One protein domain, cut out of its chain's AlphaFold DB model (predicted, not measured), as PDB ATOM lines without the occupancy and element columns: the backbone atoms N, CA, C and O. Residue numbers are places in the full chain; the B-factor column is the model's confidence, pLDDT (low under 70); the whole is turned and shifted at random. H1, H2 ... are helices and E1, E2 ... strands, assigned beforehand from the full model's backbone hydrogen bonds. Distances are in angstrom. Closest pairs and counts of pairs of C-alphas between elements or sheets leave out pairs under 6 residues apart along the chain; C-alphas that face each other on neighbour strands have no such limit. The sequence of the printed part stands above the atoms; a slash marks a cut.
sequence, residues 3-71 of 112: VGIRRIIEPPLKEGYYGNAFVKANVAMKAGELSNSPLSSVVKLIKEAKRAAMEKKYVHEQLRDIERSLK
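This is residues 3 to 71 of the 112 residues of an uncharacterized protein of Arabis nemorensis (UniProt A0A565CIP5). The longest helix, H3, and the nearly as long H2 make an L, with the end of H2 and the start of H3 at the corner and the short strand E1 beside it. From E1 the chain runs out to the small helix H1, and H2 folds back to the corner; residues 3 to 21, with no named element, make a loop at the opposite end of the long axis from H1, and residues 64 to 71 of H3 stick out. The printed part has 69 residues, with one named strand and three named helices in the order E1, H1, H2, H3, and its class is mostly helix. The whole is loose, with a radius of gyration of the C-alphas of 14.9 A, and spans 43 by 30 by 20 A.

H3, residues 56 to 71, is 22.9 A long from first to last C-alpha and ends at C-alpha 71, (28.098, -32.124, -48.395). H2, residues 39 to 53, is 21.2 A long and ends at C-alpha 53, (43.246, -14.355, -47.239). H1, residues 31 to 36, measures 8.7 A. E1, residues 22 to 24, measures 7.0 A and begins at C-alpha 22, (35.819, -13.895, -41.761).

H3 and H2 are close but not clearly touching, and their lines are about perpendicular, at 81 degrees; their closest C-alphas, those of Val 59 and Ala 53, are 6.6 A apart. Val 23 of E1 has its C-alpha 6.8 A from that of Val 59 in H3 and 7.0 A from that of Ala 53 in H2, the closest pairs of E1 with these two helices. E1 pairs with no named strand, but residues 3 to 4 pair antiparallel with residues 22 to 23 of E1. H1 and H2 are close but not clearly touching, at a steep tilt of 51 degrees, opposite ways; their closest C-alphas, those of Leu 34 and Val 42, are 7.5 A apart. H1 is apart from H3 and from E1. In H1, H2 and H3, every O i to N i+4 pair is within hydrogen-bond range.

The two C-alphas farthest apart, those of Gly 16 and Asn 36, are 44.1 A from each other. The links H1 to H2 and H2 to H3 are tight, E1 to H1 is a short link of 6 residues, and no link is long. Residues 35 to 41, of which 39 to 41 belong to H2, stand free, as do residues 64 to 71. The printed part has no cut; its mean pLDDT is 94.4, and no printed residue is under 70.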
ATOM      1  N   VAL A   3      40.578 -14.006 -40.406       95.44
ATOM      2  CA  VAL A   3      40.827 -12.776 -41.175       95.44
ATOM      3  C   VAL A   3      39.489 -12.227 -41.654       95.44
ATOM      4  O   VAL A   3      38.750 -12.929 -42.341       95.44
ATOM      5  N   GLY A   4      39.162 -10.992 -41.271       94.94
ATOM      6  CA  GLY A   4      37.905 -10.349 -41.652       94.94
ATOM      7  C   GLY A   4      37.832 -10.063 -43.153       94.94
ATOM      8  O   GLY A   4      38.781  -9.537 -43.726       94.94
ATOM      9  N   ILE A   5      36.689 -10.368 -43.772       95.44
ATOM     10  CA  ILE A   5      36.479 -10.256 -45.230       95.44
ATOM     11  C   ILE A   5      35.453  -9.193 -45.637       95.44
ATOM     12  O   ILE A   5      35.165  -9.043 -46.822       95.44
ATOM     13  N   ARG A   6      34.924  -8.414 -44.681       94.56
ATOM     14  CA  ARG A   6      33.855  -7.421 -44.922       94.56
ATOM     15  C   ARG A   6      34.140  -6.472 -46.090       94.56
ATOM     16  O   ARG A   6      33.238  -6.179 -46.862       94.56
ATOM     17  N   ARG A   7      35.393  -6.027 -46.230       93.12
ATOM     18  CA  ARG A   7      35.833  -5.075 -47.266       93.12
ATOM     19  C   ARG A   7      36.263  -5.732 -48.585       93.12
ATOM     20  O   ARG A   7      36.547  -5.017 -49.535       93.12
ATOM     21  N   ILE A   8      36.376  -7.061 -48.620       92.44
ATOM     22  CA  ILE A   8      36.949  -7.824 -49.744       92.44
ATOM     23  C   ILE A   8      35.857  -8.407 -50.645       92.44
ATOM     24  O   ILE A   8      36.056  -8.536 -51.852       92.44
ATOM     25  N   ILE A   9      34.714  -8.773 -50.059       89.81
ATOM     26  CA  ILE A   9      33.535  -9.232 -50.801       89.81
ATOM     27  C   ILE A   9      32.985  -8.082 -51.653       89.81
ATOM     28  O   ILE A   9      33.051  -6.922 -51.247       89.81
ATOM     29  N   GLU A  10      32.435  -8.406 -52.825       90.25
ATOM     30  CA  GLU A  10      31.777  -7.445 -53.710       90.25
ATOM     31  C   GLU A  10      30.298  -7.800 -53.906       90.25
ATOM     32  O   GLU A  10      30.004  -8.896 -54.386       90.25
ATOM     33  N   PRO A  11      29.368  -6.889 -53.562       92.50
ATOM     34  CA  PRO A  11      29.607  -5.598 -52.901       92.50
ATOM     35  C   PRO A  11      30.127  -5.767 -51.454       92.50
ATOM     36  O   PRO A  11      29.835  -6.791 -50.829       92.50
ATOM     37  N   PRO A  12      30.868  -4.785 -50.897       94.38
ATOM     38  CA  PRO A  12      31.318  -4.838 -49.507       94.38
ATOM     39  C   PRO A  12      30.156  -5.068 -48.541       94.38
ATOM     40  O   PRO A  12      29.057  -4.536 -48.728       94.38
ATOM     41  N   LEU A  13      30.405  -5.852 -47.490       95.19
ATOM     42  CA  LEU A  13      29.389  -6.115 -46.476       95.19
ATOM     43  C   LEU A  13      29.054  -4.815 -45.741       95.19
ATOM     44  O   LEU A  13      29.946  -4.108 -45.271       95.19
ATOM     45  N   LYS A  14      27.755  -4.517 -45.661       94.38
ATOM     46  CA  LYS A  14      27.237  -3.300 -45.032       94.38
ATOM     47  C   LYS A  14      27.471  -3.313 -43.525       94.38
ATOM     48  O   LYS A  14      27.478  -4.372 -42.891       94.38
ATOM     49  N   GLU A  15      27.578  -2.113 -42.966       91.88
ATOM     50  CA  GLU A  15      27.479  -1.910 -41.523       91.88
ATOM     51  C   GLU A  15      26.148  -2.489 -41.011       91.88
ATOM     52  O   GLU A  15      25.121  -2.385 -41.687       91.88
ATOM     53  N   GLY A  16      26.178  -3.171 -39.863       92.12
ATOM     54  CA  GLY A  16      25.028  -3.910 -39.325       92.12
ATOM     55  C   GLY A  16      24.887  -5.369 -39.792       92.12
ATOM     56  O   GLY A  16      24.052  -6.096 -39.253       92.12
ATOM     57  N   TYR A  17      25.707  -5.862 -40.735       94.62
ATOM     58  CA  TYR A  17      25.773  -7.303 -41.014       94.62
ATOM     59  C   TYR A  17      26.372  -8.061 -39.816       94.62
ATOM     60  O   TYR A  17      27.572  -7.964 -39.531       94.62
ATOM     61  N   TYR A  18      25.533  -8.852 -39.146       93.56
ATOM     62  CA  TYR A  18      25.863  -9.585 -37.918       93.56
ATOM     63  C   TYR A  18      26.189 -11.073 -38.142       93.56
ATOM     64  O   TYR A  18      26.429 -11.808 -37.187       93.56
ATOM     65  N   GLY A  19      26.204 -11.535 -39.396       94.75
ATOM     66  CA  GLY A  19      26.656 -12.884 -39.735       94.75
ATOM     67  C   GLY A  19      28.180 -13.037 -39.656       94.75
ATOM     68  O   GLY A  19      28.932 -12.065 -39.534       94.75
ATOM     69  N   ASN A  20      28.657 -14.277 -39.786       94.62
ATOM     70  CA  ASN A  20      30.091 -14.558 -39.852       94.62
ATOM     71  C   ASN A  20      30.715 -13.898 -41.091       94.62
ATOM     72  O   ASN A  20      30.325 -14.183 -42.218       94.62
ATOM     73  N   ALA A  21      31.711 -13.036 -40.877       94.94
ATOM     74  CA  ALA A  21      32.348 -12.247 -41.933       94.94
ATOM     75  C   ALA A  21      33.882 -12.365 -41.910       94.94
ATOM     76  O   ALA A  21      34.604 -11.368 -42.021       94.94
ATOM     77  N   PHE A  22      34.390 -13.586 -41.749       95.00
ATOM     78  CA  PHE A  22      35.819 -13.895 -41.761       95.00
ATOM     79  C   PHE A  22      36.103 -15.234 -42.452       95.00
ATOM     80  O   PHE A  22      35.241 -16.107 -42.513       95.00
ATOM     81  N   VAL A  23      37.337 -15.409 -42.922       95.06
ATOM     82  CA  VAL A  23      37.873 -16.699 -43.390       95.06
ATOM     83  C   VAL A  23      39.018 -17.162 -42.497       95.06
ATOM     84  O   VAL A  23      39.604 -16.378 -41.743       95.06
ATOM     85  N   LYS A  24      39.350 -18.454 -42.571       93.19
ATOM     86  CA  LYS A  24      40.517 -19.021 -41.889       93.19
ATOM     87  C   LYS A  24      41.759 -18.839 -42.765       93.19
ATOM     88  O   LYS A  24      41.786 -19.333 -43.882       93.19
ATOM     89  N   ALA A  25      42.792 -18.202 -42.225       94.94
ATOM     90  CA  ALA A  25      44.152 -18.240 -42.756       94.94
ATOM     91  C   ALA A  25      45.002 -19.187 -41.899       94.94
ATOM     92  O   ALA A  25      44.958 -19.111 -40.664       94.94
ATOM     93  N   ASN A  26      45.773 -20.070 -42.530       93.50
ATOM     94  CA  ASN A  26      46.569 -21.086 -41.841       93.50
ATOM     95  C   ASN A  26      48.035 -21.005 -42.270       93.50
ATOM     96  O   ASN A  26      48.330 -20.705 -43.424       93.50
ATOM     97  N   VAL A  27      48.933 -21.306 -41.336       95.25
ATOM     98  CA  VAL A  27      50.358 -21.526 -41.595       95.25
ATOM     99  C   VAL A  27      50.643 -22.965 -41.193       95.25
ATOM    100  O   VAL A  27      50.342 -23.351 -40.065       95.25
ATOM    101  N   ALA A  28      51.182 -23.756 -42.117       93.31
ATOM    102  CA  ALA A  28      51.614 -25.121 -41.854       93.31
ATOM    103  C   ALA A  28      53.141 -25.144 -41.773       93.31
ATOM    104  O   ALA A  28      53.814 -24.653 -42.676       93.31
ATOM    105  N   MET A  29      53.678 -25.682 -40.682       93.25
ATOM    106  CA  MET A  29      55.115 -25.765 -40.427       93.25
ATOM    107  C   MET A  29      55.389 -26.960 -39.513       93.25
ATOM    108  O   MET A  29      54.539 -27.318 -38.692       93.25
ATOM    109  N   LYS A  30      56.563 -27.586 -39.635       93.69
ATOM    110  CA  LYS A  30      56.951 -28.667 -38.719       93.69
ATOM    111  C   LYS A  30      57.267 -28.100 -37.335       93.69
ATOM    112  O   LYS A  30      57.840 -27.022 -37.218       93.69
ATOM    113  N   ALA A  31      56.986 -28.858 -36.275       92.19
ATOM    114  CA  ALA A  31      57.287 -28.428 -34.904       92.19
ATOM    115  C   ALA A  31      58.779 -28.084 -34.703       92.19
ATOM    116  O   ALA A  31      59.105 -27.080 -34.074       92.19
ATOM    117  N   GLY A  32      59.680 -28.865 -35.311       94.38
ATOM    118  CA  GLY A  32      61.117 -28.577 -35.288       94.38
ATOM    119  C   GLY A  32      61.492 -27.286 -36.024       94.38
ATOM    120  O   GLY A  32      62.362 -26.557 -35.566       94.38
ATOM    121  N   GLU A  33      60.818 -26.952 -37.126       94.88
ATOM    122  CA  GLU A  33      61.040 -25.684 -37.835       94.88
ATOM    123  C   GLU A  33      60.524 -24.504 -37.004       94.88
ATOM    124  O   GLU A  33      61.217 -23.495 -36.893       94.88
ATOM    125  N   LEU A  34      59.360 -24.646 -36.354       94.38
ATOM    126  CA  LEU A  34      58.796 -23.621 -35.472       94.38
ATOM    127  C   LEU A  34      59.737 -23.293 -34.310       94.38
ATOM    128  O   LEU A  34      59.993 -22.121 -34.053       94.38
ATOM    129  N   SER A  35      60.250 -24.322 -33.628       94.56
ATOM    130  CA  SER A  35      61.100 -24.153 -32.443       94.56
ATOM    131  C   SER A  35      62.471 -23.557 -32.762       94.56
ATOM    132  O   SER A  35      63.066 -22.920 -31.899       94.56
ATOM    133  N   ASN A  36      62.981 -23.783 -33.975       96.44
ATOM    134  CA  ASN A  36      64.310 -23.329 -34.391       96.44
ATOM    135  C   ASN A  36      64.273 -22.039 -35.227       96.44
ATOM    136  O   ASN A  36      65.320 -21.472 -35.535       96.44
ATOM    137  N   SER A  37      63.087 -21.567 -35.618       95.75
ATOM    138  CA  SER A  37      62.941 -20.339 -36.398       95.75
ATOM    139  C   SER A  37      62.928 -19.104 -35.498       95.75
ATOM    140  O   SER A  37      62.255 -19.100 -34.467       95.75
ATOM    141  N   PRO A  38      63.569 -17.994 -35.905       97.19
ATOM    142  CA  PRO A  38      63.369 -16.729 -35.217       97.19
ATOM    143  C   PRO A  38      61.907 -16.284 -35.361       97.19
ATOM    144  O   PRO A  38      61.276 -16.483 -36.406       97.19
ATOM    145  N   LEU A  39      61.382 -15.600 -34.339       96.81
ATOM    146  CA  LEU A  39      60.002 -15.096 -34.329       96.81
ATOM    147  C   LEU A  39      59.674 -14.264 -35.580       96.81
ATOM    148  O   LEU A  39      58.571 -14.344 -36.115       96.81
ATOM    149  N   SER A  40      60.644 -13.499 -36.086       97.81
ATOM    150  CA  SER A  40      60.494 -12.685 -37.295       97.81
ATOM    151  C   SER A  40      60.137 -13.508 -38.539       97.81
ATOM    152  O   SER A  40      59.330 -13.050 -39.349       97.81
ATOM    153  N   SER A  41      60.667 -14.725 -38.682       96.62
ATOM    154  CA  SER A  41      60.318 -15.639 -39.776       96.62
ATOM    155  C   SER A  41      58.876 -16.125 -39.656       96.62
ATOM    156  O   SER A  41      58.127 -16.079 -40.630       96.62
ATOM    157  N   VAL A  42      58.441 -16.488 -38.446       96.38
ATOM    158  CA  VAL A  42      57.051 -16.898 -38.186       96.38
ATOM    159  C   VAL A  42      56.084 -15.743 -38.465       96.38
ATOM    160  O   VAL A  42      55.055 -15.921 -39.115       96.38
ATOM    161  N   VAL A  43      56.440 -14.524 -38.052       97.25
ATOM    162  CA  VAL A  43      55.654 -13.313 -38.327       97.25
ATOM    163  C   VAL A  43      55.532 -13.045 -39.829       97.25
ATOM    164  O   VAL A  43      54.457 -12.642 -40.278       97.25
ATOM    165  N   LYS A  44      56.588 -13.273 -40.625       98.00
ATOM    166  CA  LYS A  44      56.519 -13.152 -42.092       98.00
ATOM    167  C   LYS A  44      55.487 -14.120 -42.675       98.00
ATOM    168  O   LYS A  44      54.588 -13.661 -43.373       98.00
ATOM    169  N   LEU A  45      55.533 -15.398 -42.294       97.56
ATOM    170  CA  LEU A  45      54.560 -16.404 -42.744       97.56
ATOM    171  C   LEU A  45      53.121 -16.028 -42.364       97.56
ATOM    172  O   LEU A  45      52.205 -16.133 -43.175       97.56
ATOM    173  N   ILE A  46      52.915 -15.519 -41.146       96.94
ATOM    174  CA  ILE A  46      51.601 -15.036 -40.701       96.94
ATOM    175  C   ILE A  46      51.112 -13.876 -41.579       96.94
ATOM    176  O   ILE A  46      49.943 -13.849 -41.967       96.94
ATOM    177  N   LYS A  47      51.980 -12.908 -41.899       97.56
ATOM    178  CA  LYS A  47      51.630 -11.773 -42.766       97.56
ATOM    179  C   LYS A  47      51.268 -12.233 -44.176       97.56
ATOM    180  O   LYS A  47      50.301 -11.728 -44.739       97.56
ATOM    181  N   GLU A  48      52.002 -13.191 -44.726       97.69
ATOM    182  CA  GLU A  48      51.727 -13.761 -46.048       97.69
ATOM    183  C   GLU A  48      50.402 -14.523 -46.074       97.69
ATOM    184  O   GLU A  48      49.586 -14.285 -46.962       97.69
ATOM    185  N   ALA A  49      50.135 -15.348 -45.058       97.00
ATOM    186  CA  ALA A  49      48.865 -16.056 -44.924       97.00
ATOM    187  C   ALA A  49      47.677 -15.084 -44.809       97.00
ATOM    188  O   ALA A  49      46.644 -15.282 -45.448       97.00
ATOM    189  N   LYS A  50      47.827 -13.996 -44.039       96.06
ATOM    190  CA  LYS A  50      46.817 -12.929 -43.968       96.06
ATOM    191  C   LYS A  50      46.636 -12.225 -45.310       96.06
ATOM    192  O   LYS A  50      45.500 -11.973 -45.687       96.06
ATOM    193  N   ARG A  51      47.724 -11.927 -46.032       96.19
ATOM    194  CA  ARG A  51      47.676 -11.288 -47.356       96.19
ATOM    195  C   ARG A  51      46.918 -12.141 -48.368       96.19
ATOM    196  O   ARG A  51      46.018 -11.616 -49.009       96.19
ATOM    197  N   ALA A  52      47.217 -13.436 -48.440       95.56
ATOM    198  CA  ALA A  52      46.494 -14.365 -49.308       95.56
ATOM    199  C   ALA A  52      44.993 -14.404 -48.971       95.56
ATOM    200  O   ALA A  52      44.152 -14.348 -49.860       95.56
ATOM    201  N   ALA A  53      44.640 -14.396 -47.680       94.62
ATOM    202  CA  ALA A  53      43.246 -14.355 -47.239       94.62
ATOM    203  C   ALA A  53      42.501 -13.052 -47.585       94.62
ATOM    204  O   ALA A  53      41.273 -13.018 -47.494       94.62
ATOM    205  N   MET A  54      43.215 -11.994 -47.989       94.31
ATOM    206  CA  MET A  54      42.608 -10.759 -48.490       94.31
ATOM    207  C   MET A  54      42.287 -10.802 -49.991       94.31
ATOM    208  O   MET A  54      41.661  -9.880 -50.512       94.31
ATOM    209  N   GLU A  55      42.681 -11.860 -50.700       94.94
ATOM    210  CA  GLU A  55      42.388 -12.021 -52.120       94.94
ATOM    211  C   GLU A  55      40.999 -12.632 -52.329       94.94
ATOM    212  O   GLU A  55      40.656 -13.666 -51.753       94.94
ATOM    213  N   LYS A  56      40.195 -12.053 -53.230       93.38
ATOM    214  CA  LYS A  56      38.847 -12.569 -53.535       93.38
ATOM    215  C   LYS A  56      38.867 -14.037 -53.943       93.38
ATOM    216  O   LYS A  56      38.000 -14.796 -53.520       93.38
ATOM    217  N   LYS A  57      39.844 -14.440 -54.758       94.75
ATOM    218  CA  LYS A  57      39.984 -15.826 -55.222       94.75
ATOM    219  C   LYS A  57      40.105 -16.792 -54.040       94.75
ATOM    220  O   LYS A  57      39.368 -17.773 -54.002       94.75
ATOM    221  N   TYR A  58      40.941 -16.456 -53.058       95.19
ATOM    222  CA  TYR A  58      41.111 -17.241 -51.837       95.19
ATOM    223  C   TYR A  58      39.795 -17.392 -51.065       95.19
ATOM    224  O   TYR A  58      39.444 -18.485 -50.629       95.19
ATOM    225  N   VAL A  59      39.030 -16.303 -50.927       93.94
ATOM    226  CA  VAL A  59      37.737 -16.327 -50.226       93.94
ATOM    227  C   VAL A  59      36.737 -17.249 -50.931       93.94
ATOM    228  O   VAL A  59      36.094 -18.067 -50.278       93.94
ATOM    229  N   HIS A  60      36.648 -17.183 -52.261       93.62
ATOM    230  CA  HIS A  60      35.772 -18.067 -53.037       93.62
ATOM    231  C   HIS A  60      36.210 -19.537 -52.961       93.62
ATOM    232  O   HIS A  60      35.364 -20.426 -52.901       93.62
ATOM    233  N   GLU A  61      37.516 -19.810 -52.955       95.06
ATOM    234  CA  GLU A  61      38.056 -21.162 -52.767       95.06
ATOM    235  C   GLU A  61      37.689 -21.728 -51.394       95.06
ATOM    236  O   GLU A  61      37.136 -22.822 -51.323       95.06
ATOM    237  N   GLN A  62      37.868 -20.946 -50.326       93.94
ATOM    238  CA  GLN A  62      37.457 -21.338 -48.975       93.94
ATOM    239  C   GLN A  62      35.956 -21.632 -48.878       93.94
ATOM    240  O   GLN A  62      35.569 -22.623 -48.263       93.94
ATOM    241  N   LEU A  63      35.104 -20.808 -49.495       93.06
ATOM    242  CA  LEU A  63      33.658 -21.054 -49.516       93.06
ATOM    243  C   LEU A  63      33.327 -22.382 -50.208       93.06
ATOM    244  O   LEU A  63      32.589 -23.192 -49.649       93.06
ATOM    245  N   ARG A  64      33.942 -22.655 -51.367       94.56
ATOM    246  CA  ARG A  64      33.771 -23.934 -52.077       94.56
ATOM    247  C   ARG A  64      34.232 -25.129 -51.245       94.56
ATOM    248  O   ARG A  64      33.567 -26.166 -51.251       94.56
ATOM    249  N   ASP A  65      35.347 -24.999 -50.532       92.50
ATOM    250  CA  ASP A  65      35.879 -26.069 -49.685       92.50
ATOM    251  C   ASP A  65      34.977 -26.340 -48.475       92.50
ATOM    252  O   ASP A  65      34.735 -27.501 -48.127       92.50
ATOM    253  N   ILE A  66      34.417 -25.290 -47.866       91.44
ATOM    254  CA  ILE A  66      33.439 -25.405 -46.776       91.44
ATOM    255  C   ILE A  66      32.165 -26.094 -47.278       91.44
ATOM    256  O   ILE A  66      31.728 -27.076 -46.678       91.44
ATOM    257  N   GLU A  67      31.600 -25.643 -48.401       93.38
ATOM    258  CA  GLU A  67      30.407 -26.250 -49.004       93.38
ATOM    259  C   GLU A  67      30.623 -27.729 -49.338       93.38
ATOM    260  O   GLU A  67      29.766 -28.572 -49.058       93.38
ATOM    261  N   ARG A  68      31.782 -28.065 -49.916       92.75
ATOM    262  CA  ARG A  68      32.159 -29.450 -50.214       92.75
ATOM    263  C   ARG A  68      32.229 -30.284 -48.941       92.75
ATOM    264  O   ARG A  68      31.647 -31.364 -48.905       92.75
ATOM    265  N   SER A  69      32.911 -29.782 -47.912       88.50
ATOM    266  CA  SER A  69      33.099 -30.481 -46.634       88.50
ATOM    267  C   SER A  69      31.764 -30.771 -45.941       88.50
ATOM    268  O   SER A  69      31.560 -31.872 -45.429       88.50
ATOM    269  N   LEU A  70      30.825 -29.818 -45.993       88.62
ATOM    270  CA  LEU A  70      29.467 -29.984 -45.474       88.62
ATOM    271  C   LEU A  70      28.688 -31.072 -46.227       88.62
ATOM    272  O   LEU A  70      28.039 -31.903 -45.593       88.62
ATOM    273  N   LYS A  71      28.783 -31.115 -47.565       89.88
ATOM    274  CA  LYS A  71      28.098 -32.124 -48.395       89.88
ATOM    275  C   LYS A  71      28.541 -33.549 -48.078       89.88
ATOM    276  O   LYS A  71      27.707 -34.446 -48.010       89.88
TER     277      LYS A  71